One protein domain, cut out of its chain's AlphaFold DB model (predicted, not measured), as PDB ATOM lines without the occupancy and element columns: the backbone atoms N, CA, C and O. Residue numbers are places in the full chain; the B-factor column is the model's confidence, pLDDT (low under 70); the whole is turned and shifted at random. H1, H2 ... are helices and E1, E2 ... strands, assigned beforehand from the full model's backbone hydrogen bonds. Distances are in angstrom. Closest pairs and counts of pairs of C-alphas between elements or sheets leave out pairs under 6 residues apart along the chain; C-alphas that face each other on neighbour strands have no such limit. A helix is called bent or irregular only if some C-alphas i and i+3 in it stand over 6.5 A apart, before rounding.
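This is residues 4 to 107 of the 238 residues of an uncharacterized protein of Mycolicibacterium arabiense (UniProt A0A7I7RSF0). A long rod is built round a two-stranded antiparallel ribbon of E1 and E2, both sharply bent, with the long helix H1 packed beside it, mostly against E2. At one end of the rod the link of residues 66 to 82 runs out and H4 comes back to E2, with residues 79 to 85 sticking out free as the tip; at the other end lie H2, the long link of residues 35 to 49 and the short H3. The printed part has 104 residues, with four named helices and two named strands in the order H1 H2 H3 E1 H4 E2, and its class is mixed, helices and strands. The whole is loose, with a radius of gyration of the C-alphas of 18.5 A and spans of 60 by 27 by 24 A.

E1 is residues 56 to 65, 17.9 A from first to last C-alpha, and E2 is residues 98 to 107, 20.5 A, ending with C-alpha 107 at (173.755, 118.483, 167.039). E1 bends by 104 degrees at residue 60, and E2 bends by 92 degrees at residue 101. H1, residues 4 to 24, is 30.1 A long and begins with C-alpha 4 at (168.136, 148.177, 147.987). H4, residues 83 to 96, is 19.7 A long, with C-alpha 83 at (163.397, 159.395, 162.228). H2 is residues 28 to 34 and H3 is residues 50 to 53. H2 is irregular: C-alphas 29 and 32 are 7.2 A apart.

E1 and E2 are antiparallel neighbours, with 150 degrees between their directions. N 59 and O 104, at 2.9 A, and N 99 and O 64, at 2.8 A, are within hydrogen-bond range. H1 and E2 have 8 pairs of C-alphas within 8 A, the closest being those of Phe 21 and Pro 103, 6.0 A apart. H1 and E1 are near each other, with 9 pairs of C-alphas within 10 A. H1 and H4 only just touch, with 3 pairs of C-alphas within 8 A, made by residues 7 to 11 of H1 and residue 96 of H4 alone; the closest C-alphas are those of Val 10 and Gln 96, 6.8 A apart. These two helices run the same way at a shallow tilt of 16 degrees. The closest C-alphas of H3 and E2 are those of Phe 53 and Leu 107, 8.0 A apart. H3 is only just apart from H1, at 8.1 A. H2 is apart from H1, H3, H4, E1 and E2. In H1 and H4 every O i to N i+4 pair is within hydrogen-bond range; in H2 0 of 3 are, beside 3 of 4 O i to N i+3 pairs, and H3 is too short for an O i to N i+4 pair.

The two C-alphas farthest apart are those of Gly 36 and Glu 79, at 61.6 A. The printed part has no cut. The links from H2 to H3, 15 residues, and from E1 to H4, 17 residues, are long; those from H1 to H2, H3 to E1 and H4 to E2 are tight. The mean pLDDT of the printed part is 90.0, and residues 72 to 75 are under 70.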
ATOM      1  N   ASP A   4     168.602 149.121 149.006       86.62
ATOM      2  CA  ASP A   4     168.136 148.177 147.987       86.62
ATOM      3  C   ASP A   4     169.259 147.271 147.464       86.62
ATOM      4  O   ASP A   4     169.102 146.053 147.450       86.62
ATOM      5  N   GLU A   5     170.437 147.819 147.158       88.12
ATOM      6  CA  GLU A   5     171.609 147.016 146.763       88.12
ATOM      7  C   GLU A   5     172.033 146.071 147.898       88.12
ATOM      8  O   GLU A   5     172.329 144.894 147.688       88.12
ATOM      9  N   THR A   6     172.020 146.573 149.139       87.62
ATOM     10  CA  THR A   6     172.307 145.753 150.325       87.62
ATOM     11  C   THR A   6     171.285 144.627 150.470       87.62
ATOM     12  O   THR A   6     171.645 143.503 150.823       87.62
ATOM     13  N   ARG A   7     170.007 144.903 150.179       89.75
ATOM     14  CA  ARG A   7     168.926 143.916 150.231       89.75
ATOM     15  C   ARG A   7     169.181 142.760 149.280       89.75
ATOM     16  O   ARG A   7     169.088 141.615 149.713       89.75
ATOM     17  N   GLU A   8     169.486 143.048 148.019       91.56
ATOM     18  CA  GLU A   8     169.728 142.019 147.003       91.56
ATOM     19  C   GLU A   8     170.871 141.098 147.428       91.56
ATOM     20  O   GLU A   8     170.702 139.880 147.502       91.56
ATOM     21  N   VAL A   9     171.982 141.694 147.861       91.12
ATOM     22  CA  VAL A   9     173.168 140.971 148.326       91.12
ATOM     23  C   VAL A   9     172.871 140.071 149.536       91.12
ATOM     24  O   VAL A   9     173.377 138.947 149.615       91.12
ATOM     25  N   VAL A  10     172.077 140.544 150.501       91.56
ATOM     26  CA  VAL A  10     171.698 139.739 151.675       91.56
ATOM     27  C   VAL A  10     170.728 138.629 151.291       91.56
ATOM     28  O   VAL A  10     170.865 137.509 151.780       91.56
ATOM     29  N   GLN A  11     169.774 138.903 150.403       91.94
ATOM     30  CA  GLN A  11     168.819 137.900 149.943       91.94
ATOM     31  C   GLN A  11     169.490 136.797 149.128       91.94
ATOM     32  O   GLN A  11     169.135 135.632 149.299       91.94
ATOM     33  N   ASP A  12     170.479 137.126 148.297       93.69
ATOM     34  CA  ASP A  12     171.309 136.137 147.606       93.69
ATOM     35  C   ASP A  12     172.061 135.244 148.594       93.69
ATOM     36  O   ASP A  12     172.001 134.014 148.499       93.69
ATOM     37  N   ALA A  13     172.704 135.846 149.599       92.56
ATOM     38  CA  ALA A  13     173.386 135.095 150.648       92.56
ATOM     39  C   ALA A  13     172.413 134.208 151.447       92.56
ATOM     40  O   ALA A  13     172.720 133.051 151.732       92.56
ATOM     41  N   ALA A  14     171.223 134.719 151.771       93.94
ATOM     42  CA  ALA A  14     170.182 133.979 152.475       93.94
ATOM     43  C   ALA A  14     169.649 132.800 151.643       93.94
ATOM     44  O   ALA A  14     169.477 131.707 152.185       93.94
ATOM     45  N   ARG A  15     169.443 132.983 150.328       94.94
ATOM     46  CA  ARG A  15     169.065 131.906 149.395       94.94
ATOM     47  C   ARG A  15     170.134 130.820 149.331       94.94
ATOM     48  O   ARG A  15     169.808 129.645 149.467       94.94
ATOM     49  N   ALA A  16     171.401 131.205 149.179       95.12
ATOM     50  CA  ALA A  16     172.514 130.260 149.148       95.12
ATOM     51  C   ALA A  16     172.634 129.476 150.468       95.12
ATOM     52  O   ALA A  16     172.778 128.253 150.456       95.12
ATOM     53  N   GLN A  17     172.500 130.158 151.611       94.75
ATOM     54  CA  GLN A  17     172.502 129.524 152.930       94.75
ATOM     55  C   GLN A  17     171.321 128.560 153.111       94.75
ATOM     56  O   GLN A  17     171.484 127.477 153.674       94.75
ATOM     57  N   HIS A  18     170.125 128.935 152.651       95.12
ATOM     58  CA  HIS A  18     168.944 128.076 152.716       95.12
ATOM     59  C   HIS A  18     169.114 126.820 151.862       95.12
ATOM     60  O   HIS A  18     168.960 125.719 152.386       95.12
ATOM     61  N   ALA A  19     169.565 126.972 150.613       95.50
ATOM     62  CA  ALA A  19     169.872 125.855 149.724       95.50
ATOM     63  C   ALA A  19     170.939 124.920 150.319       95.50
ATOM     64  O   ALA A  19     170.823 123.700 150.223       95.50
ATOM     65  N   GLN A  20     171.949 125.469 151.000       93.56
ATOM     66  CA  GLN A  20     172.935 124.668 151.725       93.56
ATOM     67  C   GLN A  20     172.296 123.879 152.880       93.56
ATOM     68  O   GLN A  20     172.591 122.690 153.043       93.56
ATOM     69  N   PHE A  21     171.420 124.500 153.678       94.00
ATOM     70  CA  PHE A  21     170.704 123.793 154.741       94.00
ATOM     71  C   PHE A  21     169.781 122.709 154.194       94.00
ATOM     72  O   PHE A  21     169.750 121.630 154.774       94.00
ATOM     73  N   GLU A  22     169.057 122.954 153.104       94.19
ATOM     74  CA  GLU A  22     168.205 121.944 152.467       94.19
ATOM     75  C   GLU A  22     169.020 120.810 151.860       94.19
ATOM     76  O   GLU A  22     168.656 119.642 152.003       94.19
ATOM     77  N   TYR A  23     170.161 121.131 151.244       94.00
ATOM     78  CA  TYR A  23     171.087 120.121 150.761       94.00
ATOM     79  C   TYR A  23     171.529 119.238 151.922       94.00
ATOM     80  O   TYR A  23     171.360 118.028 151.867       94.00
ATOM     81  N   LEU A  24     172.036 119.802 153.015       93.44
ATOM     82  CA  LEU A  24     172.512 119.000 154.140       93.44
ATOM     83  C   LEU A  24     171.363 118.297 154.876       93.44
ATOM     84  O   LEU A  24     171.499 117.130 155.243       93.44
ATOM     85  N   HIS A  25     170.230 118.962 155.070       95.44
ATOM     86  CA  HIS A  25     169.098 118.512 155.877       95.44
ATOM     87  C   HIS A  25     167.801 118.482 155.052       95.44
ATOM     88  O   HIS A  25     166.885 119.271 155.313       95.44
ATOM     89  N   PRO A  26     167.706 117.556 154.079       95.38
ATOM     90  CA  PRO A  26     166.571 117.476 153.167       95.38
ATOM     91  C   PRO A  26     165.276 117.125 153.900       95.38
ATOM     92  O   PRO A  26     165.275 116.739 155.074       95.38
ATOM     93  N   GLU A  27     164.155 117.267 153.200       94.62
ATOM     94  CA  GLU A  27     162.852 116.824 153.695       94.62
ATOM     95  C   GLU A  27     162.859 115.315 153.980       94.62
ATOM     96  O   GLU A  27     163.359 114.556 153.146       94.62
ATOM     97  N   PRO A  28     162.299 114.845 155.115       95.19
ATOM     98  CA  PRO A  28     162.299 113.422 155.459       95.19
ATOM     99  C   PRO A  28     161.721 112.518 154.361       95.19
ATOM    100  O   PRO A  28     162.229 111.422 154.137       95.19
ATOM    101  N   ALA A  29     160.715 113.004 153.628       94.81
ATOM    102  CA  ALA A  29     160.106 112.290 152.505       94.81
ATOM    103  C   ALA A  29     161.071 112.041 151.326       94.81
ATOM    104  O   ALA A  29     160.849 111.128 150.539       94.81
ATOM    105  N   LEU A  30     162.151 112.824 151.208       95.44
ATOM    106  CA  LEU A  30     163.136 112.730 150.125       95.44
ATOM    107  C   LEU A  30     164.347 111.853 150.483       95.44
ATOM    108  O   LEU A  30     165.198 111.605 149.631       95.44
ATOM    109  N   LEU A  31     164.447 111.376 151.729       95.88
ATOM    110  CA  LEU A  31     165.610 110.620 152.209       95.88
ATOM    111  C   LEU A  31     165.822 109.298 151.463       95.88
ATOM    112  O   LEU A  31     166.964 108.887 151.274       95.88
ATOM    113  N   SER A  32     164.745 108.651 151.012       94.69
ATOM    114  CA  SER A  32     164.816 107.392 150.262       94.69
ATOM    115  C   SER A  32     165.611 107.532 148.962       94.69
ATOM    116  O   SER A  32     166.381 106.638 148.625       94.69
ATOM    117  N   GLY A  33     165.508 108.679 148.283       95.81
ATOM    118  CA  GLY A  33     166.256 108.964 147.056       95.81
ATOM    119  C   GLY A  33     167.763 109.140 147.265       95.81
ATOM    120  O   GLY A  33     168.522 109.111 146.300       95.81
ATOM    121  N   LEU A  34     168.220 109.313 148.509       96.25
ATOM    122  CA  LEU A  34     169.647 109.407 148.822       96.25
ATOM    123  C   LEU A  34     170.298 108.039 149.041       96.25
ATOM    124  O   LEU A  34     171.525 107.944 148.969       96.25
ATOM    125  N   VAL A  35     169.514 106.994 149.306       96.44
ATOM    126  CA  VAL A  35     170.028 105.642 149.549       96.44
ATOM    127  C   VAL A  35     170.705 105.118 148.282       96.44
ATOM    128  O   VAL A  35     170.139 105.166 147.195       96.44
ATOM    129  N   GLY A  36     171.945 104.645 148.413       95.38
ATOM    130  CA  GLY A  36     172.765 104.180 147.287       95.38
ATOM    131  C   GLY A  36     173.417 105.290 146.453       95.38
ATOM    132  O   GLY A  36     174.248 104.994 145.598       95.38
ATOM    133  N   SER A  37     173.100 106.562 146.707       96.50
ATOM    134  CA  SER A  37     173.792 107.693 146.077       96.50
ATOM    135  C   SER A  37     175.142 107.977 146.749       96.50
ATOM    136  O   SER A  37     175.387 107.559 147.881       96.50
ATOM    137  N   ALA A  38     175.981 108.806 146.119       93.62
ATOM    138  CA  ALA A  38     177.219 109.322 146.726       93.62
ATOM    139  C   ALA A  38     176.988 110.143 148.012       93.62
ATOM    140  O   ALA A  38     177.928 110.453 148.742       93.62
ATOM    141  N   ARG A  39     175.735 110.522 148.293       93.62
ATOM    142  CA  ARG A  39     175.346 111.263 149.497       93.62
ATOM    143  C   ARG A  39     174.952 110.350 150.658       93.62
ATOM    144  O   ARG A  39     174.776 110.847 151.769       93.62
ATOM    145  N   MET A  40     174.815 109.044 150.425       96.31
ATOM    146  CA  MET A  40     174.631 108.073 151.497       96.31
ATOM    147  C   MET A  40     175.925 107.954 152.300       96.31
ATOM    148  O   MET A  40     176.999 107.778 151.731       96.31
ATOM    149  N   TRP A  41     175.819 108.044 153.625       95.62
ATOM    150  CA  TRP A  41     176.940 107.886 154.560       95.62
ATOM    151  C   TRP A  41     178.120 108.834 154.309       95.62
ATOM    152  O   TRP A  41     179.247 108.536 154.697       95.62
ATOM    153  N   CYS A  42     177.870 109.994 153.695       92.88
ATOM    154  CA  CYS A  42     178.921 110.965 153.398       92.88
ATOM    155  C   CYS A  42     179.458 111.675 154.652       92.88
ATOM    156  O   CYS A  42     180.537 112.259 154.614       92.88
ATOM    157  N   ARG A  43     178.728 111.643 155.775       93.81
ATOM    158  CA  ARG A  43     179.150 112.294 157.018       93.81
ATOM    159  C   ARG A  43     179.915 111.314 157.893       93.81
ATOM    160  O   ARG A  43     179.321 110.532 158.634       93.81
ATOM    161  N   THR A  44     181.236 111.399 157.831       90.00
ATOM    162  CA  THR A  44     182.151 110.633 158.685       90.00
ATOM    163  C   THR A  44     182.914 111.575 159.629       90.00
ATOM    164  O   THR A  44     183.193 112.719 159.257       90.00
ATOM    165  N   PRO A  45     183.247 111.143 160.861       88.38
ATOM    166  CA  PRO A  45     184.006 111.949 161.823       88.38
ATOM    167  C   PRO A  45     185.401 112.355 161.318       88.38
ATOM    168  O   PRO A  45     185.941 113.363 161.771       88.38
ATOM    169  N   ASN A  46     185.962 111.604 160.365       87.44
ATOM    170  CA  ASN A  46     187.305 111.825 159.828       87.44
ATOM    171  C   ASN A  46     187.336 112.728 158.580       87.44
ATOM    172  O   ASN A  46     188.417 113.034 158.081       87.44
ATOM    173  N   ASP A  47     186.179 113.160 158.064       90.06
ATOM    174  CA  ASP A  47     186.122 113.996 156.862       90.06
ATOM    175  C   ASP A  47     186.572 115.434 157.176       90.06
ATOM    176  O   ASP A  47     186.051 116.043 158.113       90.06
ATOM    177  N   PRO A  48     187.502 116.036 156.418       88.19
ATOM    178  CA  PRO A  48     187.982 117.386 156.709       88.19
ATOM    179  C   PRO A  48     186.889 118.463 156.607       88.19
ATOM    180  O   PRO A  48     186.963 119.459 157.329       88.19
ATOM    181  N   VAL A  49     185.876 118.256 155.762       88.69
ATOM    182  CA  VAL A  49     184.817 119.223 155.442       88.69
ATOM    183  C   VAL A  49     183.501 118.852 156.127       88.69
ATOM    184  O   VAL A  49     182.876 119.687 156.777       88.69
ATOM    185  N   LEU A  50     183.070 117.596 156.021       89.31
ATOM    186  CA  LEU A  50     181.755 117.135 156.469       89.31
ATOM    187  C   LEU A  50     181.701 116.735 157.947       89.31
ATOM    188  O   LEU A  50     180.595 116.611 158.483       89.31
ATOM    189  N   LYS A  51     182.842 116.611 158.647       89.12
ATOM    190  CA  LYS A  51     182.870 116.291 160.091       89.12
ATOM    191  C   LYS A  51     182.058 117.253 160.953       89.12
ATOM    192  O   LYS A  51     181.552 116.859 161.998       89.12
ATOM    193  N   VAL A  52     181.904 118.512 160.538       90.44
ATOM    194  CA  VAL A  52     181.118 119.505 161.294       90.44
ATOM    195  C   VAL A  52     179.626 119.158 161.316       90.44
ATOM    196  O   VAL A  52     178.926 119.527 162.256       90.44
ATOM    197  N   PHE A  53     179.152 118.403 160.318       92.62
ATOM    198  CA  PHE A  53     177.772 117.925 160.195       92.62
ATOM    199  C   PHE A  53     177.573 116.505 160.739       92.62
ATOM    200  O   PHE A  53     176.442 116.004 160.751       92.62
ATOM    201  N   TYR A  54     178.650 115.847 161.173       93.56
ATOM    202  CA  TYR A  54     178.565 114.559 161.848       93.56
ATOM    203  C   TYR A  54     177.728 114.702 163.122       93.56
ATOM    204  O   TYR A  54     177.877 115.668 163.874       93.56
ATOM    205  N   SER A  55     176.839 113.736 163.360       93.19
ATOM    206  CA  SER A  55     175.921 113.732 164.503       93.19
ATOM    207  C   SER A  55     174.873 114.870 164.461       93.19
ATOM    208  O   SER A  55     174.236 115.180 165.463       93.19
ATOM    209  N   GLN A  56     174.641 115.491 163.293       95.19
ATOM    210  CA  GLN A  56     173.533 116.437 163.100       95.19
ATOM    211  C   GLN A  56     172.302 115.786 162.462       95.19
ATOM    212  O   GLN A  56     172.390 115.197 161.381       95.19
ATOM    213  N   VAL A  57     171.131 116.001 163.056       95.50
ATOM    214  CA  VAL A  57     169.830 115.524 162.552       95.50
ATOM    215  C   VAL A  57     168.819 116.663 162.513       95.50
ATOM    216  O   VAL A  57     168.826 117.527 163.379       95.50
ATOM    217  N   ARG A  58     167.951 116.714 161.505       95.62
ATOM    218  CA  ARG A  58     166.914 117.744 161.389       95.62
ATOM    219  C   ARG A  58     165.798 117.455 162.383       95.62
ATOM    220  O   ARG A  58     165.295 116.340 162.440       95.62
ATOM    221  N   MET A  59     165.376 118.489 163.103       92.81
ATOM    222  CA  MET A  59     164.222 118.433 164.002       92.81
ATOM    223  C   MET A  59     162.972 119.099 163.402       92.81
ATOM    224  O   MET A  59     161.855 118.842 163.831       92.81
ATOM    225  N   GLY A  60     163.134 119.958 162.397       92.31
ATOM    226  CA  GLY A  60     162.009 120.632 161.754       92.31
ATOM    227  C   GLY A  60     162.447 121.869 160.991       92.31
ATOM    228  O   GLY A  60     163.560 121.910 160.457       92.31
ATOM    229  N   TRP A  61     161.573 122.871 160.954       94.25
ATOM    230  CA  TRP A  61     161.873 124.209 160.453       94.25
ATOM    231  C   TRP A  61     161.999 125.209 161.594       94.25
ATOM    232  O   TRP A  61     161.402 125.050 162.657       94.25
ATOM    233  N   GLY A  62     162.733 126.285 161.351       93.19
ATOM    234  CA  GLY A  62     162.788 127.410 162.268       93.19
ATOM    235  C   GLY A  62     163.487 128.613 161.661       93.19
ATOM    236  O   GLY A  62     163.722 128.685 160.455       93.19
ATOM    237  N   THR A  63     163.828 129.560 162.528       93.19
ATOM    238  CA  THR A  63     164.497 130.805 162.141       93.19
ATOM    239  C   THR A  63     165.969 130.753 162.530       93.19
ATOM    240  O   THR A  63     166.287 130.517 163.695       93.19
ATOM    241  N   SER A  64     166.873 130.945 161.573       90.81
ATOM    242  CA  SER A  64     168.330 131.023 161.769       90.81
ATOM    243  C   SER A  64     168.830 132.446 161.508       90.81
ATOM    244  O   SER A  64     168.162 133.206 160.818       90.81
ATOM    245  N   LYS A  65     169.998 132.818 162.038       90.94
ATOM    246  CA  LYS A  65     170.669 134.070 161.649       90.94
ATOM    247  C   LYS A  65     171.263 133.906 160.243       90.94
ATOM    248  O   LYS A  65     171.753 132.819 159.910       90.94
ATOM    249  N   VAL A  66     171.195 134.953 159.425       90.75
ATOM    250  CA  VAL A  66     171.876 134.983 158.123       90.75
ATOM    251  C   VAL A  66     173.390 135.021 158.353       90.75
ATOM    252  O   VAL A  66     173.862 135.758 159.216       90.75
ATOM    253  N   VAL A  67     174.149 134.197 157.622       88.25
ATOM    254  CA  VAL A  67     175.618 134.086 157.773       88.25
ATOM    255  C   VAL A  67     176.319 135.385 157.397       88.25
ATOM    256  O   VAL A  67     177.301 135.758 158.031       88.25
ATOM    257  N   LYS A  68     175.814 136.076 156.372       86.62
ATOM    258  CA  LYS A  68     176.305 137.399 156.002       86.62
ATOM    259  C   LYS A  68     175.855 138.399 157.062       86.62
ATOM    260  O   LYS A  68     174.709 138.844 157.059       86.62
ATOM    261  N   GLU A  69     176.755 138.680 157.995       81.31
ATOM    262  CA  GLU A  69     176.501 139.612 159.080       81.31
ATOM    263  C   GLU A  69     176.391 141.028 158.519       81.31
ATOM    264  O   GLU A  69     177.262 141.507 157.795       81.31
ATOM    265  N   LEU A  70     175.261 141.664 158.810       81.44
ATOM    266  CA  LEU A  70     175.068 143.074 158.532       81.44
ATOM    267  C   LEU A  70     175.824 143.843 159.604       81.44
ATOM    268  O   LEU A  70     175.495 143.713 160.784       81.44
ATOM    269  N   GLU A  71     176.832 144.611 159.200       78.06
ATOM    270  CA  GLU A  71     177.526 145.510 160.113       78.06
ATOM    271  C   GLU A  71     176.522 146.523 160.659       78.06
ATOM    272  O   GLU A  71     175.994 147.377 159.945       78.06
ATOM    273  N   THR A  72     176.221 146.391 161.945       68.06
ATOM    274  CA  THR A  72     175.449 147.377 162.682       68.06
ATOM    275  C   THR A  72     176.441 148.263 163.407       68.06
ATOM    276  O   THR A  72     176.982 147.860 164.436       68.06
ATOM    277  N   ASN A  73     176.689 149.464 162.889       68.25
ATOM    278  CA  ASN A  73     177.280 150.501 163.730       68.25
ATOM    279  C   ASN A  73     176.344 150.712 164.923       68.25
ATOM    280  O   ASN A  73     175.123 150.668 164.742       68.25
ATOM    281  N   GLU A  74     176.894 150.902 166.125       64.81
ATOM    282  CA  GLU A  74     176.094 151.277 167.290       64.81
ATOM    283  C   GLU A  74     175.346 152.562 166.942       64.81
ATOM    284  O   GLU A  74     175.920 153.650 166.883       64.81
ATOM    285  N   LEU A  75     174.064 152.421 166.609       66.12
ATOM    286  CA  LEU A  75     173.206 153.566 166.406       66.12
ATOM    287  C   LEU A  75     173.125 154.251 167.772       66.12
ATOM    288  O   LEU A  75     172.760 153.609 168.759       66.12
ATOM    289  N   GLY A  76     173.513 155.526 167.830       72.19
ATOM    290  CA  GLY A  76     173.341 156.383 169.002       72.19
ATOM    291  C   GLY A  76     171.866 156.536 169.391       72.19
ATOM    292  O   GLY A  76     171.004 155.721 169.040       72.19
ATOM    293  N   ARG A  77     171.516 157.595 170.122       77.81
ATOM    294  CA  ARG A  77     170.112 157.769 170.518       77.81
ATOM    295  C   ARG A  77     169.280 158.057 169.275       77.81
ATOM    296  O   ARG A  77     169.717 158.777 168.391       77.81
ATOM    297  N   ARG A  78     168.053 157.528 169.216       75.75
ATOM    298  CA  ARG A  78     167.115 157.779 168.104       75.75
ATOM    299  C   ARG A  78     166.939 159.277 167.816       75.75
ATOM    300  O   ARG A  78     166.763 159.648 166.666       75.75
ATOM    301  N   GLU A  79     167.009 160.103 168.860       82.56
ATOM    302  CA  GLU A  79     166.930 161.571 168.818       82.56
ATOM    303  C   GLU A  79     168.048 162.222 167.986       82.56
ATOM    304  O   GLU A  79     167.850 163.311 167.455       82.56
ATOM    305  N   ASP A  80     169.189 161.546 167.836       85.00
ATOM    306  CA  ASP A  80     170.357 162.039 167.100       85.00
ATOM    307  C   ASP A  80     170.252 161.777 165.582       85.00
ATOM    308  O   ASP A  80     171.105 162.226 164.813       85.00
ATOM    309  N   TYR A  81     169.223 161.045 165.131       84.62
ATOM    310  CA  TYR A  81     169.039 160.634 163.736       84.62
ATOM    311  C   TYR A  81     167.727 161.147 163.142       84.62
ATOM    312  O   TYR A  81     166.742 161.393 163.834       84.62
ATOM    313  N   GLU A  82     167.692 161.238 161.812       88.31
ATOM    314  CA  GLU A  82     166.447 161.468 161.084       88.31
ATOM    315  C   GLU A  82     165.507 160.253 161.278       88.31
ATOM    316  O   GLU A  82     165.925 159.110 161.047       88.31
ATOM    317  N   PRO A  83     164.260 160.467 161.736       87.38
ATOM    318  CA  PRO A  83     163.397 159.395 162.228       87.38
ATOM    319  C   PRO A  83     163.013 158.369 161.156       87.38
ATOM    320  O   PRO A  83     162.979 157.177 161.459       87.38
ATOM    321  N   VAL A  84     162.759 158.784 159.910       89.19
ATOM    322  CA  VAL A  84     162.339 157.861 158.842       89.19
ATOM    323  C   VAL A  84     163.486 156.935 158.441       89.19
ATOM    324  O   VAL A  84     163.302 155.726 158.300       89.19
ATOM    325  N   THR A  85     164.688 157.484 158.304       85.56
ATOM    326  CA  THR A  85     165.906 156.761 157.933       85.56
ATOM    327  C   THR A  85     166.324 155.799 159.038       85.56
ATOM    328  O   THR A  85     166.706 154.657 158.758       85.56
ATOM    329  N   TYR A  86     166.210 156.231 160.297       86.56
ATOM    330  CA  TYR A  86     166.464 155.384 161.458       86.56
ATOM    331  C   TYR A  86     165.494 154.197 161.505       86.56
ATOM    332  O   TYR A  86     165.927 153.044 161.586       86.56
ATOM    333  N   ASP A  87     164.190 154.463 161.393       87.88
ATOM    334  CA  ASP A  87     163.162 153.425 161.455       87.88
ATOM    335  C   ASP A  87     163.297 152.442 160.276       87.88
ATOM    336  O   ASP A  87     163.241 151.226 160.475       87.88
ATOM    337  N   ALA A  88     163.573 152.943 159.064       87.44
ATOM    338  CA  ALA A  88     163.821 152.116 157.882       87.44
ATOM    339  C   ALA A  88     165.052 151.209 158.052       87.44
ATOM    340  O   ALA A  88     164.991 150.015 157.742       87.44
ATOM    341  N   SER A  89     166.151 151.741 158.590       86.38
ATOM    342  CA  SER A  89     167.389 150.985 158.822       86.38
ATOM    343  C   SER A  89     167.210 149.925 159.915       86.38
ATOM    344  O   SER A  89     167.617 148.775 159.742       86.38
ATOM    345  N   SER A  90     166.536 150.272 161.015       86.12
ATOM    346  CA  SER A  90     166.220 149.336 162.100       86.12
ATOM    347  C   SER A  90     165.314 148.197 161.617       86.12
ATOM    348  O   SER A  90     165.616 147.019 161.832       86.12
ATOM    349  N   ALA A  91     164.249 148.518 160.874       87.50
ATOM    350  CA  ALA A  91     163.355 147.522 160.286       87.50
ATOM    351  C   ALA A  91     164.081 146.615 159.275       87.50
ATOM    352  O   ALA A  91     163.853 145.398 159.246       87.50
ATOM    353  N   PHE A  92     164.989 147.184 158.474       89.25
ATOM    354  CA  PHE A  92     165.823 146.434 157.538       89.25
ATOM    355  C   PHE A  92     166.696 145.409 158.266       89.25
ATOM    356  O   PHE A  92     166.638 144.225 157.936       89.25
ATOM    357  N   LEU A  93     167.435 145.829 159.297       87.94
ATOM    358  CA  LEU A  93     168.296 144.947 160.089       87.94
ATOM    359  C   LEU A  93     167.501 143.831 160.769       87.94
ATOM    360  O   LEU A  93     167.890 142.663 160.709       87.94
ATOM    361  N   GLN A  94     166.354 144.149 161.371       86.69
ATOM    362  CA  GLN A  94     165.516 143.150 162.042       86.69
ATOM    363  C   GLN A  94     164.967 142.086 161.084       86.69
ATOM    364  O   GLN A  94     164.823 140.925 161.478       86.69
ATOM    365  N   THR A  95     164.675 142.479 159.841       88.62
ATOM    366  CA  THR A  95     164.094 141.598 158.823       88.62
ATOM    367  C   THR A  95     165.167 140.796 158.092       88.62
ATOM    368  O   THR A  95     165.054 139.581 157.969       88.62
ATOM    369  N   GLN A  96     166.221 141.457 157.610       90.12
ATOM    370  CA  GLN A  96     167.230 140.845 156.742       90.12
ATOM    371  C   GLN A  96     168.297 140.055 157.517       90.12
ATOM    372  O   GLN A  96     169.002 139.245 156.924       90.12
ATOM    373  N   SER A  97     168.394 140.212 158.843       89.69
ATOM    374  CA  SER A  97     169.296 139.400 159.680       89.69
ATOM    375  C   SER A  97     168.805 137.967 159.925       89.69
ATOM    376  O   SER A  97     169.550 137.142 160.466       89.69
ATOM    377  N   LYS A  98     167.559 137.646 159.550       91.88
ATOM    378  CA  LYS A  98     166.900 136.374 159.867       91.88
ATOM    379  C   LYS A  98     166.571 135.586 158.605       91.88
ATOM    380  O   LYS A  98     165.901 136.064 157.698       91.88
ATOM    381  N   LEU A  99     166.977 134.323 158.601       93.12
ATOM    382  CA  LEU A  99     166.564 133.321 157.635       93.12
ATOM    383  C   LEU A  99     165.396 132.516 158.210       93.12
ATOM    384  O   LEU A  99     165.567 131.733 159.148       93.12
ATOM    385  N   HIS A 100     164.207 132.705 157.648       92.12
ATOM    386  CA  HIS A 100     162.995 131.989 158.045       92.12
ATOM    387  C   HIS A 100     162.838 130.659 157.302       92.12
ATOM    388  O   HIS A 100     163.384 130.477 156.217       92.12
ATOM    389  N   LYS A 101     162.055 129.736 157.881       92.44
ATOM    390  CA  LYS A 101     161.740 128.416 157.299       92.44
ATOM    391  C   LYS A 101     162.987 127.616 156.879       92.44
ATOM    392  O   LYS A 101     162.949 126.842 155.927       92.44
ATOM    393  N   ALA A 102     164.093 127.785 157.602       94.31
ATOM    394  CA  ALA A 102     165.295 126.991 157.388       94.31
ATOM    395  C   ALA A 102     165.171 125.645 158.117       94.31
ATOM    396  O   ALA A 102     164.667 125.622 159.248       94.31
ATOM    397  N   PRO A 103     165.654 124.535 157.528       95.00
ATOM    398  CA  PRO A 103     165.866 123.295 158.259       95.00
ATOM    399  C   PRO A 103     166.669 123.545 159.540       95.00
ATOM    400  O   PRO A 103     167.709 124.205 159.518       95.00
ATOM    401  N   LYS A 104     166.177 123.028 160.667       93.94
ATOM    402  CA  LYS A 104     166.829 123.162 161.971       93.94
ATOM    403  C   LYS A 104     167.525 121.870 162.365       93.94
ATOM    404  O   LYS A 104     166.837 120.932 162.779       93.94
ATOM    405  N   PRO A 105     168.860 121.796 162.233       94.12
ATOM    406  CA  PRO A 105     169.609 120.671 162.750       94.12
ATOM    407  C   PRO A 105     169.781 120.766 164.267       94.12
ATOM    408  O   PRO A 105     170.061 121.831 164.815       94.12
ATOM    409  N   LEU A 106     169.652 119.624 164.928       93.50
ATOM    410  CA  LEU A 106     170.108 119.360 166.279       93.50
ATOM    411  C   LEU A 106     171.451 118.630 166.189       93.50
ATOM    412  O   LEU A 106     171.561 117.618 165.496       93.50
ATOM    413  N   LEU A 107     172.458 119.137 166.898       93.12
ATOM    414  CA  LEU A 107     173.755 118.483 167.039       93.12
ATOM    415  C   LEU A 107     173.726 117.553 168.261       93.12
ATOM    416  O   LEU A 107     173.791 118.017 169.401       93.12
TER     417      LEU A 107